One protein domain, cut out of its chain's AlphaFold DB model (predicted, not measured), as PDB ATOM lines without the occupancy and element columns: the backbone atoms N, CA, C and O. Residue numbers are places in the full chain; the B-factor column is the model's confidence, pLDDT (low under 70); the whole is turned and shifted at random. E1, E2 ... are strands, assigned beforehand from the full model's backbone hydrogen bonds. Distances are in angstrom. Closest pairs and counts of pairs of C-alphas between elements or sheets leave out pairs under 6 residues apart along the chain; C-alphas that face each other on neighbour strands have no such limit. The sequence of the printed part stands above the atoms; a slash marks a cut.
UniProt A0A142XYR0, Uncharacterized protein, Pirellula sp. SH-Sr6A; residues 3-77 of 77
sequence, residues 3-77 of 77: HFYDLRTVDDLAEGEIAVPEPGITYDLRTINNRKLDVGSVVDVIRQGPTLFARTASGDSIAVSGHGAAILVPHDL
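What this domain is: This is residues 3 to 77 of the 77 residues of an uncharacterized protein of Pirellula sp. SH-Sr6A (UniProt A0A142XYR0). A twisted antiparallel sheet, E1 E3 E4 E5, is partly face to face with the crossed antiparallel pair E2 E6 in a small sandwich. The 75 printed residues, under half of them in the six named strands E1 to E6, are all strand in class. The whole is compact, with radius of gyration of the C-alphas 11.4 A and spans 28 by 27 by 22 A.

Where its parts are: E3 is residues 42 to 48, 16.3 A long; E4 is 51 to 56, E1 18 to 20, E5 61 to 63, E2 25 to 30, E6 71 to 76. C-alpha 42 is at (-51.076, 23.124, -40.874), C-alpha 76 at (-61.586, 30.119, -43.203).

How they stand to each other: Hairpins E3 E4 and E4 E5 make a meander, each strand the antiparallel neighbour of the one before; N 46 to O 53 is 2.9 A, N 54 to O 62 2.8 A. E1 neighbours E3, N 19 to O 45 2.9 A; E2 neighbours E6, N 28 to O 73 3.0 A. The closest C-alphas of E2 and E3, Tyr 27 and Val 42, are 5.3 A apart.

The domain as a whole: The printed part has no cut; the link E2 to E3 is long; no printed residue is under pLDDT 70.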
ATOM      1  N   HIS A   3     -49.420  33.558 -32.603       97.12
ATOM      2  CA  HIS A   3     -50.128  33.229 -33.831       97.12
ATOM      3  C   HIS A   3     -49.267  33.521 -35.059       97.12
ATOM      4  O   HIS A   3     -48.194  34.113 -34.946       97.12
ATOM      5  N   PHE A   4     -49.700  33.088 -36.242       96.00
ATOM      6  CA  PHE A   4     -48.919  33.295 -37.462       96.00
ATOM      7  C   PHE A   4     -48.808  34.779 -37.827       96.00
ATOM      8  O   PHE A   4     -47.746  35.198 -38.279       96.00
ATOM      9  N   TYR A   5     -49.821  35.602 -37.539       93.50
ATOM     10  CA  TYR A   5     -49.726  37.057 -37.718       93.50
ATOM     11  C   TYR A   5     -48.664  37.732 -36.832       93.50
ATOM     12  O   TYR A   5     -48.277  38.871 -37.107       93.50
ATOM     13  N   ASP A   6     -48.201  37.070 -35.763       94.25
ATOM     14  CA  ASP A   6     -47.137  37.591 -34.897       94.25
ATOM     15  C   ASP A   6     -45.743  37.371 -35.507       94.25
ATOM     16  O   ASP A   6     -44.761  37.925 -35.008       94.25
ATOM     17  N   LEU A   7     -45.638  36.569 -36.573       93.75
ATOM     18  CA  LEU A   7     -44.375  36.187 -37.194       93.75
ATOM     19  C   LEU A   7     -44.045  37.099 -38.377       93.75
ATOM     20  O   LEU A   7     -44.779  37.178 -39.361       93.75
ATOM     21  N   ARG A   8     -42.893  37.764 -38.308       92.44
ATOM     22  CA  ARG A   8     -42.331  38.584 -39.393       92.44
ATOM     23  C   ARG A   8     -40.997  38.028 -39.874       92.44
ATOM     24  O   ARG A   8     -40.653  38.153 -41.046       92.44
ATOM     25  N   THR A   9     -40.245  37.429 -38.963       93.56
ATOM     26  CA  THR A   9     -38.912  36.866 -39.156       93.56
ATOM     27  C   THR A   9     -38.791  35.546 -38.396       93.56
ATOM     28  O   THR A   9     -39.551  35.272 -37.471       93.56
ATOM     29  N   VAL A  10     -37.810  34.719 -38.763       94.19
ATOM     30  CA  VAL A  10     -37.528  33.455 -38.056       94.19
ATOM     31  C   VAL A  10     -37.222  33.687 -36.571       94.19
ATOM     32  O   VAL A  10     -37.595  32.872 -35.733       94.19
ATOM     33  N   ASP A  11     -36.580  34.809 -36.241       95.88
ATOM     34  CA  ASP A  11     -36.178  35.141 -34.872       95.88
ATOM     35  C   ASP A  11     -37.341  35.597 -33.979       95.88
ATOM     36  O   ASP A  11     -37.161  35.736 -32.770       95.88
ATOM     37  N   ASP A  12     -38.548  35.747 -34.535       96.31
ATOM     38  CA  ASP A  12     -39.755  35.919 -33.727       96.31
ATOM     39  C   ASP A  12     -40.139  34.629 -32.992       96.31
ATOM     40  O   ASP A  12     -40.984  34.680 -32.105       96.31
ATOM     41  N   LEU A  13     -39.530  33.482 -33.298       97.25
ATOM     42  CA  LEU A  13     -39.630  32.269 -32.487       97.25
ATOM     43  C   LEU A  13     -38.267  31.935 -31.877       97.25
ATOM     44  O   LEU A  13     -37.239  31.970 -32.554       97.25
ATOM     45  N   ALA A  14     -38.239  31.579 -30.595       97.06
ATOM     46  CA  ALA A  14     -37.078  30.934 -29.990       97.06
ATOM     47  C   ALA A  14     -36.923  29.490 -30.512       97.06
ATOM     48  O   ALA A  14     -37.860  28.911 -31.060       97.06
ATOM     49  N   GLU A  15     -35.739  28.890 -30.357       97.25
ATOM     50  CA  GLU A  15     -35.505  27.491 -30.752       97.25
ATOM     51  C   GLU A  15     -36.512  26.551 -30.067       97.25
ATOM     52  O   GLU A  15     -36.646  26.563 -28.842       97.25
ATOM     53  N   GLY A  16     -37.225  25.744 -30.860       96.94
ATOM     54  CA  GLY A  16     -38.270  24.839 -30.376       96.94
ATOM     55  C   GLY A  16     -39.590  25.513 -29.976       96.94
ATOM     56  O   GLY A  16     -40.533  24.810 -29.613       96.94
ATOM     57  N   GLU A  17     -39.691  26.844 -30.048       97.81
ATOM     58  CA  GLU A  17     -40.948  27.560 -29.832       97.81
ATOM     59  C   GLU A  17     -41.898  27.345 -31.016       97.81
ATOM     60  O   GLU A  17     -41.467  27.224 -32.169       97.81
ATOM     61  N   ILE A  18     -43.199  27.314 -30.712       97.88
ATOM     62  CA  ILE A  18     -44.263  27.155 -31.697       97.88
ATOM     63  C   ILE A  18     -45.152  28.396 -31.798       97.88
ATOM     64  O   ILE A  18     -45.450  29.056 -30.799       97.88
ATOM     65  N   ALA A  19     -45.646  28.644 -33.004       98.25
ATOM     66  CA  ALA A  19     -46.819  29.464 -33.263       98.25
ATOM     67  C   ALA A  19     -47.944  28.578 -33.803       98.25
ATOM     68  O   ALA A  19     -47.677  27.570 -34.451       98.25
ATOM     69  N   VAL A  20     -49.195  28.955 -33.560       97.94
ATOM     70  CA  VAL A  20     -50.376  28.219 -34.040       97.94
ATOM     71  C   VAL A  20     -51.219  29.096 -34.969       97.94
ATOM     72  O   VAL A  20     -51.132  30.322 -34.875       97.94
ATOM     73  N   PRO A  21     -52.065  28.515 -35.836       97.31
ATOM     74  CA  PRO A  21     -53.044  29.281 -36.592       97.31
ATOM     75  C   PRO A  21     -53.916  30.167 -35.698       97.31
ATOM     76  O   PRO A  21     -54.117  29.911 -34.505       97.31
ATOM     77  N   GLU A  22     -54.440  31.234 -36.280       96.12
ATOM     78  CA  GLU A  22     -55.435  32.076 -35.638       96.12
ATOM     79  C   GLU A  22     -56.746  31.311 -35.411       96.12
ATOM     80  O   GLU A  22     -57.097  30.426 -36.197       96.12
ATOM     81  N   PRO A  23     -57.534  31.662 -34.380       94.81
ATOM     82  CA  PRO A  23     -58.869  31.101 -34.216       94.81
ATOM     83  C   PRO A  23     -59.730  31.306 -35.471       94.81
ATOM     84  O   PRO A  23     -59.885  32.430 -35.941       94.81
ATOM     85  N   GLY A  24     -60.314  30.222 -35.988       95.62
ATOM     86  CA  GLY A  24     -61.178  30.255 -37.174       95.62
ATOM     87  C   GLY A  24     -60.440  30.238 -38.516       95.62
ATOM     88  O   GLY A  24     -61.099  30.155 -39.547       95.62
ATOM     89  N   ILE A  25     -59.103  30.259 -38.512       97.00
ATOM     90  CA  ILE A  25     -58.280  30.187 -39.719       97.00
ATOM     91  C   ILE A  25     -57.509  28.871 -39.731       97.00
ATOM     92  O   ILE A  25     -56.975  28.416 -38.721       97.00
ATOM     93  N   THR A  26     -57.413  28.273 -40.909       95.94
ATOM     94  CA  THR A  26     -56.524  27.151 -41.198       95.94
ATOM     95  C   THR A  26     -55.609  27.517 -42.364       95.94
ATOM     96  O   THR A  26     -55.854  28.471 -43.105       95.94
ATOM     97  N   TYR A  27     -54.514  26.780 -42.520       97.12
ATOM     98  CA  TYR A  27     -53.523  27.047 -43.554       97.12
ATOM     99  C   TYR A  27     -53.263  25.801 -44.389       97.12
ATOM    100  O   TYR A  27     -53.009  24.717 -43.863       97.12
ATOM    101  N   ASP A  28     -53.284  25.989 -45.706       96.25
ATOM    102  CA  ASP A  28     -52.738  25.040 -46.670       96.25
ATOM    103  C   ASP A  28     -51.269  25.375 -46.946       96.25
ATOM    104  O   ASP A  28     -50.848  26.531 -46.838       96.25
ATOM    105  N   LEU A  29     -50.507  24.382 -47.404       97.50
ATOM    106  CA  LEU A  29     -49.166  24.597 -47.934       97.50
ATOM    107  C   LEU A  29     -49.173  24.574 -49.461       97.50
ATOM    108  O   LEU A  29     -49.751  23.687 -50.097       97.50
ATOM    109  N   ARG A  30     -48.488  25.546 -50.065       97.56
ATOM    110  CA  ARG A  30     -48.262  25.597 -51.513       97.56
ATOM    111  C   ARG A  30     -46.786  25.688 -51.843       97.56
ATOM    112  O   ARG A  30     -46.009  26.276 -51.103       97.56
ATOM    113  N   THR A  31     -46.390  25.147 -52.986       95.31
ATOM    114  CA  THR A  31     -45.062  25.425 -53.544       95.31
ATOM    115  C   THR A  31     -44.979  26.869 -54.039       95.31
ATOM    116  O   THR A  31     -46.001  27.513 -54.283       95.31
ATOM    117  N   ILE A  32     -43.760  27.351 -54.294       91.19
ATOM    118  CA  ILE A  32     -43.513  28.674 -54.896       91.19
ATOM    119  C   ILE A  32     -44.209  28.877 -56.254       91.19
ATOM    120  O   ILE A  32     -44.516  30.001 -56.630       91.19
ATOM    121  N   ASN A  33     -44.522  27.787 -56.963       92.00
ATOM    122  CA  ASN A  33     -45.263  27.807 -58.227       92.00
ATOM    123  C   ASN A  33     -46.783  27.673 -58.012       92.00
ATOM    124  O   ASN A  33     -47.510  27.288 -58.925       92.00
ATOM    125  N   ASN A  34     -47.262  27.955 -56.798       90.56
ATOM    126  CA  ASN A  34     -48.670  27.963 -56.405       90.56
ATOM    127  C   ASN A  34     -49.393  26.603 -56.505       90.56
ATOM    128  O   ASN A  34     -50.622  26.545 -56.554       90.56
ATOM    129  N   ARG A  35     -48.657  25.485 -56.507       95.94
ATOM    130  CA  ARG A  35     -49.258  24.144 -56.446       95.94
ATOM    131  C   ARG A  35     -49.542  23.773 -54.990       95.94
ATOM    132  O   ARG A  35     -48.618  23.796 -54.182       95.94
ATOM    133  N   LYS A  36     -50.784  23.385 -54.676       95.44
ATOM    134  CA  LYS A  36     -51.154  22.847 -53.355       95.44
ATOM    135  C   LYS A  36     -50.400  21.543 -53.070       95.44
ATOM    136  O   LYS A  36     -50.317  20.673 -53.940       95.44
ATOM    137  N   LEU A  37     -49.841  21.445 -51.868       95.56
ATOM    138  CA  LEU A  37     -49.273  20.219 -51.323       95.56
ATOM    139  C   LEU A  37     -50.389  19.417 -50.648       95.56
ATOM    140  O   LEU A  37     -51.178  19.969 -49.883       95.56
ATOM    141  N   ASP A  38     -50.456  18.122 -50.942       94.62
ATOM    142  CA  ASP A  38     -51.462  17.214 -50.383       94.62
ATOM    143  C   ASP A  38     -50.941  16.576 -49.087       94.62
ATOM    144  O   ASP A  38     -50.587  15.404 -49.044       94.62
ATOM    145  N   VAL A  39     -50.783  17.413 -48.059       94.38
ATOM    146  CA  VAL A  39     -50.178  17.057 -46.757       94.38
ATOM    147  C   VAL A  39     -51.090  17.417 -45.580       94.38
ATOM    148  O   VAL A  39     -50.653  17.451 -44.435       94.38
ATOM    149  N   GLY A  40     -52.370  17.691 -45.849       94.06
ATOM    150  CA  GLY A  40     -53.324  18.171 -44.847       94.06
ATOM    151  C   GLY A  40     -53.096  19.627 -44.422       94.06
ATOM    152  O   GLY A  40     -52.216  20.322 -44.935       94.06
ATOM    153  N   SER A  41     -53.923  20.096 -43.486       95.38
ATOM    154  CA  SER A  41     -53.833  21.447 -42.927       95.38
ATOM    155  C   SER A  41     -52.662  21.583 -41.956       95.38
ATOM    156  O   SER A  41     -52.290  20.628 -41.267       95.38
ATOM    157  N   VAL A  42     -52.108  22.790 -41.861       97.69
ATOM    158  CA  VAL A  42     -51.076  23.124 -40.874       97.69
ATOM    159  C   VAL A  42     -51.687  23.231 -39.479       97.69
ATOM    160  O   VAL A  42     -52.712  23.882 -39.290       97.69
ATOM    161  N   VAL A  43     -51.038  22.596 -38.506       97.56
ATOM    162  CA  VAL A  43     -51.423  22.594 -37.087       97.56
ATOM    163  C   VAL A  43     -50.637  23.648 -36.313       97.56
ATOM    164  O   VAL A  43     -51.197  24.332 -35.461       97.56
ATOM    165  N   ASP A  44     -49.349  23.798 -36.621       98.06
ATOM    166  CA  ASP A  44     -48.468  24.803 -36.035       98.06
ATOM    167  C   ASP A  44     -47.216  25.018 -36.897       98.06
ATOM    168  O   ASP A  44     -46.957  24.290 -37.860       98.06
ATOM    169  N   VAL A  45     -46.448  26.046 -36.543       98.25
ATOM    170  CA  VAL A  45     -45.104  26.302 -37.057       98.25
ATOM    171  C   VAL A  45     -44.131  26.263 -35.892       98.25
ATOM    172  O   VAL A  45     -44.358  26.929 -34.886       98.25
ATOM    173  N   ILE A  46     -43.031  25.530 -36.045       98.12
ATOM    174  CA  ILE A  46     -41.953  25.411 -35.061       98.12
ATOM    175  C   ILE A  46     -40.640  25.939 -35.637       98.12
ATOM    176  O   ILE A  46     -40.333  25.712 -36.812       98.12
ATOM    177  N   ARG A  47     -39.830  26.603 -34.810       97.81
ATOM    178  CA  ARG A  47     -38.443  26.916 -35.177       97.81
ATOM    179  C   ARG A  47     -37.519  25.736 -34.889       97.81
ATOM    180  O   ARG A  47     -37.466  25.250 -33.761       97.81
ATOM    181  N   GLN A  48     -36.760  25.333 -35.905       96.81
ATOM    182  CA  GLN A  48     -35.666  24.371 -35.795       96.81
ATOM    183  C   GLN A  48     -34.423  24.940 -36.490       96.81
ATOM    184  O   GLN A  48     -34.337  25.002 -37.722       96.81
ATOM    185  N   GLY A  49     -33.463  25.396 -35.692       95.00
ATOM    186  CA  GLY A  49     -32.296  26.133 -36.155       95.00
ATOM    187  C   GLY A  49     -32.678  27.439 -36.874       95.00
ATOM    188  O   GLY A  49     -33.450  28.247 -36.348       95.00
ATOM    189  N   PRO A  50     -32.139  27.703 -38.079       95.12
ATOM    190  CA  PRO A  50     -32.435  28.920 -38.835       95.12
ATOM    191  C   PRO A  50     -33.728  28.826 -39.666       95.12
ATOM    192  O   PRO A  50     -33.975  29.704 -40.493       95.12
ATOM    193  N   THR A  51     -34.529  27.772 -39.490       97.00
ATOM    194  CA  THR A  51     -35.677  27.472 -40.352       97.00
ATOM    195  C   THR A  51     -36.949  27.280 -39.534       97.00
ATOM    196  O   THR A  51     -36.952  26.637 -38.485       97.00
ATOM    197  N   LEU A  52     -38.050  27.816 -40.047       98.12
ATOM    198  CA  LEU A  52     -39.403  27.527 -39.606       98.12
ATOM    199  C   LEU A  52     -39.963  26.340 -40.387       98.12
ATOM    200  O   LEU A  52     -39.897  26.308 -41.620       98.12
ATOM    201  N   PHE A  53     -40.553  25.396 -39.665       98.38
ATOM    202  CA  PHE A  53     -41.228  24.234 -40.226       98.38
ATOM    203  C   PHE A  53     -42.700  24.252 -39.841       98.38
ATOM    204  O   PHE A  53     -43.027  24.361 -38.664       98.38
ATOM    205  N   ALA A  54     -43.582  24.112 -40.825       98.31
ATOM    206  CA  ALA A  54     -44.994  23.850 -40.600       98.31
ATOM    207  C   ALA A  54     -45.202  22.354 -40.357       98.31
ATOM    208  O   ALA A  54     -44.806  21.534 -41.189       98.31
ATOM    209  N   ARG A  55     -45.846  22.012 -39.238       98.31
ATOM    210  CA  ARG A  55     -46.289  20.647 -38.946       98.31
ATOM    211  C   ARG A  55     -47.742  20.490 -39.354       98.31
ATOM    212  O   ARG A  55     -48.570  21.345 -39.040       98.31
ATOM    213  N   THR A  56     -48.058  19.413 -40.058       97.62
ATOM    214  CA  THR A  56     -49.396  19.205 -40.621       97.62
ATOM    215  C   THR A  56     -50.180  18.133 -39.875       97.62
ATOM    216  O   THR A  56     -49.617  17.311 -39.150       97.62
ATOM    217  N   ALA A  57     -51.499  18.113 -40.075       95.38
ATOM    218  CA  ALA A  57     -52.385  17.099 -39.502       95.38
ATOM    219  C   ALA A  57     -52.061  15.670 -39.986       95.38
ATOM    220  O   ALA A  57     -52.373  14.704 -39.292       95.38
ATOM    221  N   SER A  58     -51.404  15.539 -41.142       95.56
ATOM    222  CA  SER A  58     -50.911  14.260 -41.671       95.56
ATOM    223  C   SER A  58     -49.595  13.801 -41.027       95.56
ATOM    224  O   SER A  58     -49.161  12.677 -41.265       95.56
ATOM    225  N   GLY A  59     -48.971  14.641 -40.191       96.12
ATOM    226  CA  GLY A  59     -47.698  14.359 -39.525       96.12
ATOM    227  C   GLY A  59     -46.458  14.798 -40.309       96.12
ATOM    228  O   GLY A  59     -45.342  14.511 -39.875       96.12
ATOM    229  N   ASP A  60     -46.628  15.500 -41.431       97.94
ATOM    230  CA  ASP A  60     -45.518  16.025 -42.222       97.94
ATOM    231  C   ASP A  60     -44.901  17.267 -41.568       97.94
ATOM    232  O   ASP A  60     -45.576  18.038 -40.883       97.94
ATOM    233  N   SER A  61     -43.609  17.485 -41.823       97.62
ATOM    234  CA  SER A  61     -42.875  18.691 -41.431       97.62
ATOM    235  C   SER A  61     -42.263  19.332 -42.670       97.62
ATOM    236  O   SER A  61     -41.397  18.742 -43.319       97.62
ATOM    237  N   ILE A  62     -42.732  20.527 -43.023       98.06
ATOM    238  CA  ILE A  62     -42.387  21.200 -44.278       98.06
ATOM    239  C   ILE A  62     -41.777  22.566 -43.979       98.06
ATOM    240  O   ILE A  62     -42.354  23.360 -43.242       98.06
ATOM    241  N   ALA A  63     -40.622  22.867 -44.571       97.75
ATOM    242  CA  ALA A  63     -39.985  24.170 -44.410       97.75
ATOM    243  C   ALA A  63     -40.859  25.291 -45.005       97.75
ATOM    244  O   ALA A  63     -41.256  25.215 -46.170       97.75
ATOM    245  N   VAL A  64     -41.112  26.338 -44.217       97.06
ATOM    246  CA  VAL A  64     -41.900  27.535 -44.591       97.06
ATOM    247  C   VAL A  64     -41.088  28.834 -44.527       97.06
ATOM    248  O   VAL A  64     -41.609  29.927 -44.720       97.06
ATOM    249  N   SER A  65     -39.780  28.717 -44.307       96.12
ATOM    250  CA  SER A  65     -38.816  29.806 -44.450       96.12
ATOM    251  C   SER A  65     -37.547  29.316 -45.142       96.12
ATOM    252  O   SER A  65     -37.192  28.143 -45.039       96.12
ATOM    253  N   GLY A  66     -36.816  30.227 -45.779       92.19
ATOM    254  CA  GLY A  66     -35.588  29.899 -46.502       92.19
ATOM    255  C   GLY A  66     -35.833  29.543 -47.970       92.19
ATOM    256  O   GLY A  66     -36.923  29.721 -48.514       92.19
ATOM    257  N   HIS A  67     -34.777  29.097 -48.647       91.50
ATOM    258  CA  HIS A  67     -34.811  28.891 -50.093       91.50
ATOM    259  C   HIS A  67     -35.691  27.693 -50.483       91.50
ATOM    260  O   HIS A  67     -35.480  26.581 -50.006       91.50
ATOM    261  N   GLY A  68     -36.645  27.913 -51.392       91.06
ATOM    262  CA  GLY A  68     -37.553  26.867 -51.880       91.06
ATOM    263  C   GLY A  68     -38.644  26.449 -50.888       91.06
ATOM    264  O   GLY A  68     -39.299  25.434 -51.113       91.06
ATOM    265  N   ALA A  69     -38.832  27.215 -49.812       96.19
ATOM    266  CA  ALA A  69     -39.834  26.941 -48.796       96.19
ATOM    267  C   ALA A  69     -41.267  26.959 -49.351       96.19
ATOM    268  O   ALA A  69     -41.582  27.663 -50.317       96.19
ATOM    269  N   ALA A  70     -42.138  26.180 -48.717       97.31
ATOM    270  CA  ALA A  70     -43.564  26.233 -48.974       97.31
ATOM    271  C   ALA A  70     -44.166  27.535 -48.424       97.31
ATOM    272  O   ALA A  70     -43.664  28.135 -47.477       97.31
ATOM    273  N   ILE A  71     -45.267  27.955 -49.030       96.31
ATOM    274  CA  ILE A  71     -46.013  29.154 -48.677       96.31
ATOM    275  C   ILE A  71     -47.233  28.725 -47.863       96.31
ATOM    276  O   ILE A  71     -48.007  27.878 -48.316       96.31
ATOM    277  N   LEU A  72     -47.399  29.325 -46.685       96.38
ATOM    278  CA  LEU A  72     -48.607  29.230 -45.869       96.38
ATOM    279  C   LEU A  72     -49.716  30.065 -46.511       96.38
ATOM    280  O   LEU A  72     -49.538  31.262 -46.737       96.38
ATOM    281  N   VAL A  73     -50.856  29.442 -46.808       96.06
ATOM    282  CA  VAL A  73     -52.003  30.121 -47.424       96.06
ATOM    283  C   VAL A  73     -53.230  29.999 -46.517       96.06
ATOM    284  O   VAL A  73     -53.725  28.879 -46.350       96.06
ATOM    285  N   PRO A  74     -53.725  31.113 -45.944       95.94
ATOM    286  CA  PRO A  74     -54.868  31.092 -45.039       95.94
ATOM    287  C   PRO A  74     -56.174  30.801 -45.781       95.94
ATOM    288  O   PRO A  74     -56.357  31.213 -46.931       95.94
ATOM    289  N   HIS A  75     -57.092  30.129 -45.097       91.94
ATOM    290  CA  HIS A  75     -58.498  30.009 -45.464       91.94
ATOM    291  C   HIS A  75     -59.362  29.839 -44.208       91.94
ATOM    292  O   HIS A  75     -58.881  29.363 -43.177       91.94
ATOM    293  N   ASP A  76     -60.624  30.251 -44.298       92.81
ATOM    294  CA  ASP A  76     -61.586  30.119 -43.203       92.81
ATOM    295  C   ASP A  76     -61.938  28.638 -42.961       92.81
ATOM    296  O   ASP A  76     -61.982  27.843 -43.909       92.81
ATOM    297  N   LEU A  77     -62.161  28.284 -41.689       78.81
ATOM    298  CA  LEU A  77     -62.640  26.966 -41.244       78.81
ATOM    299  C   LEU A  77     -64.140  26.752 -41.496       78.81
ATOM    300  O   LEU A  77     -64.929  27.702 -41.290       78.81
TER     301      LEU A  77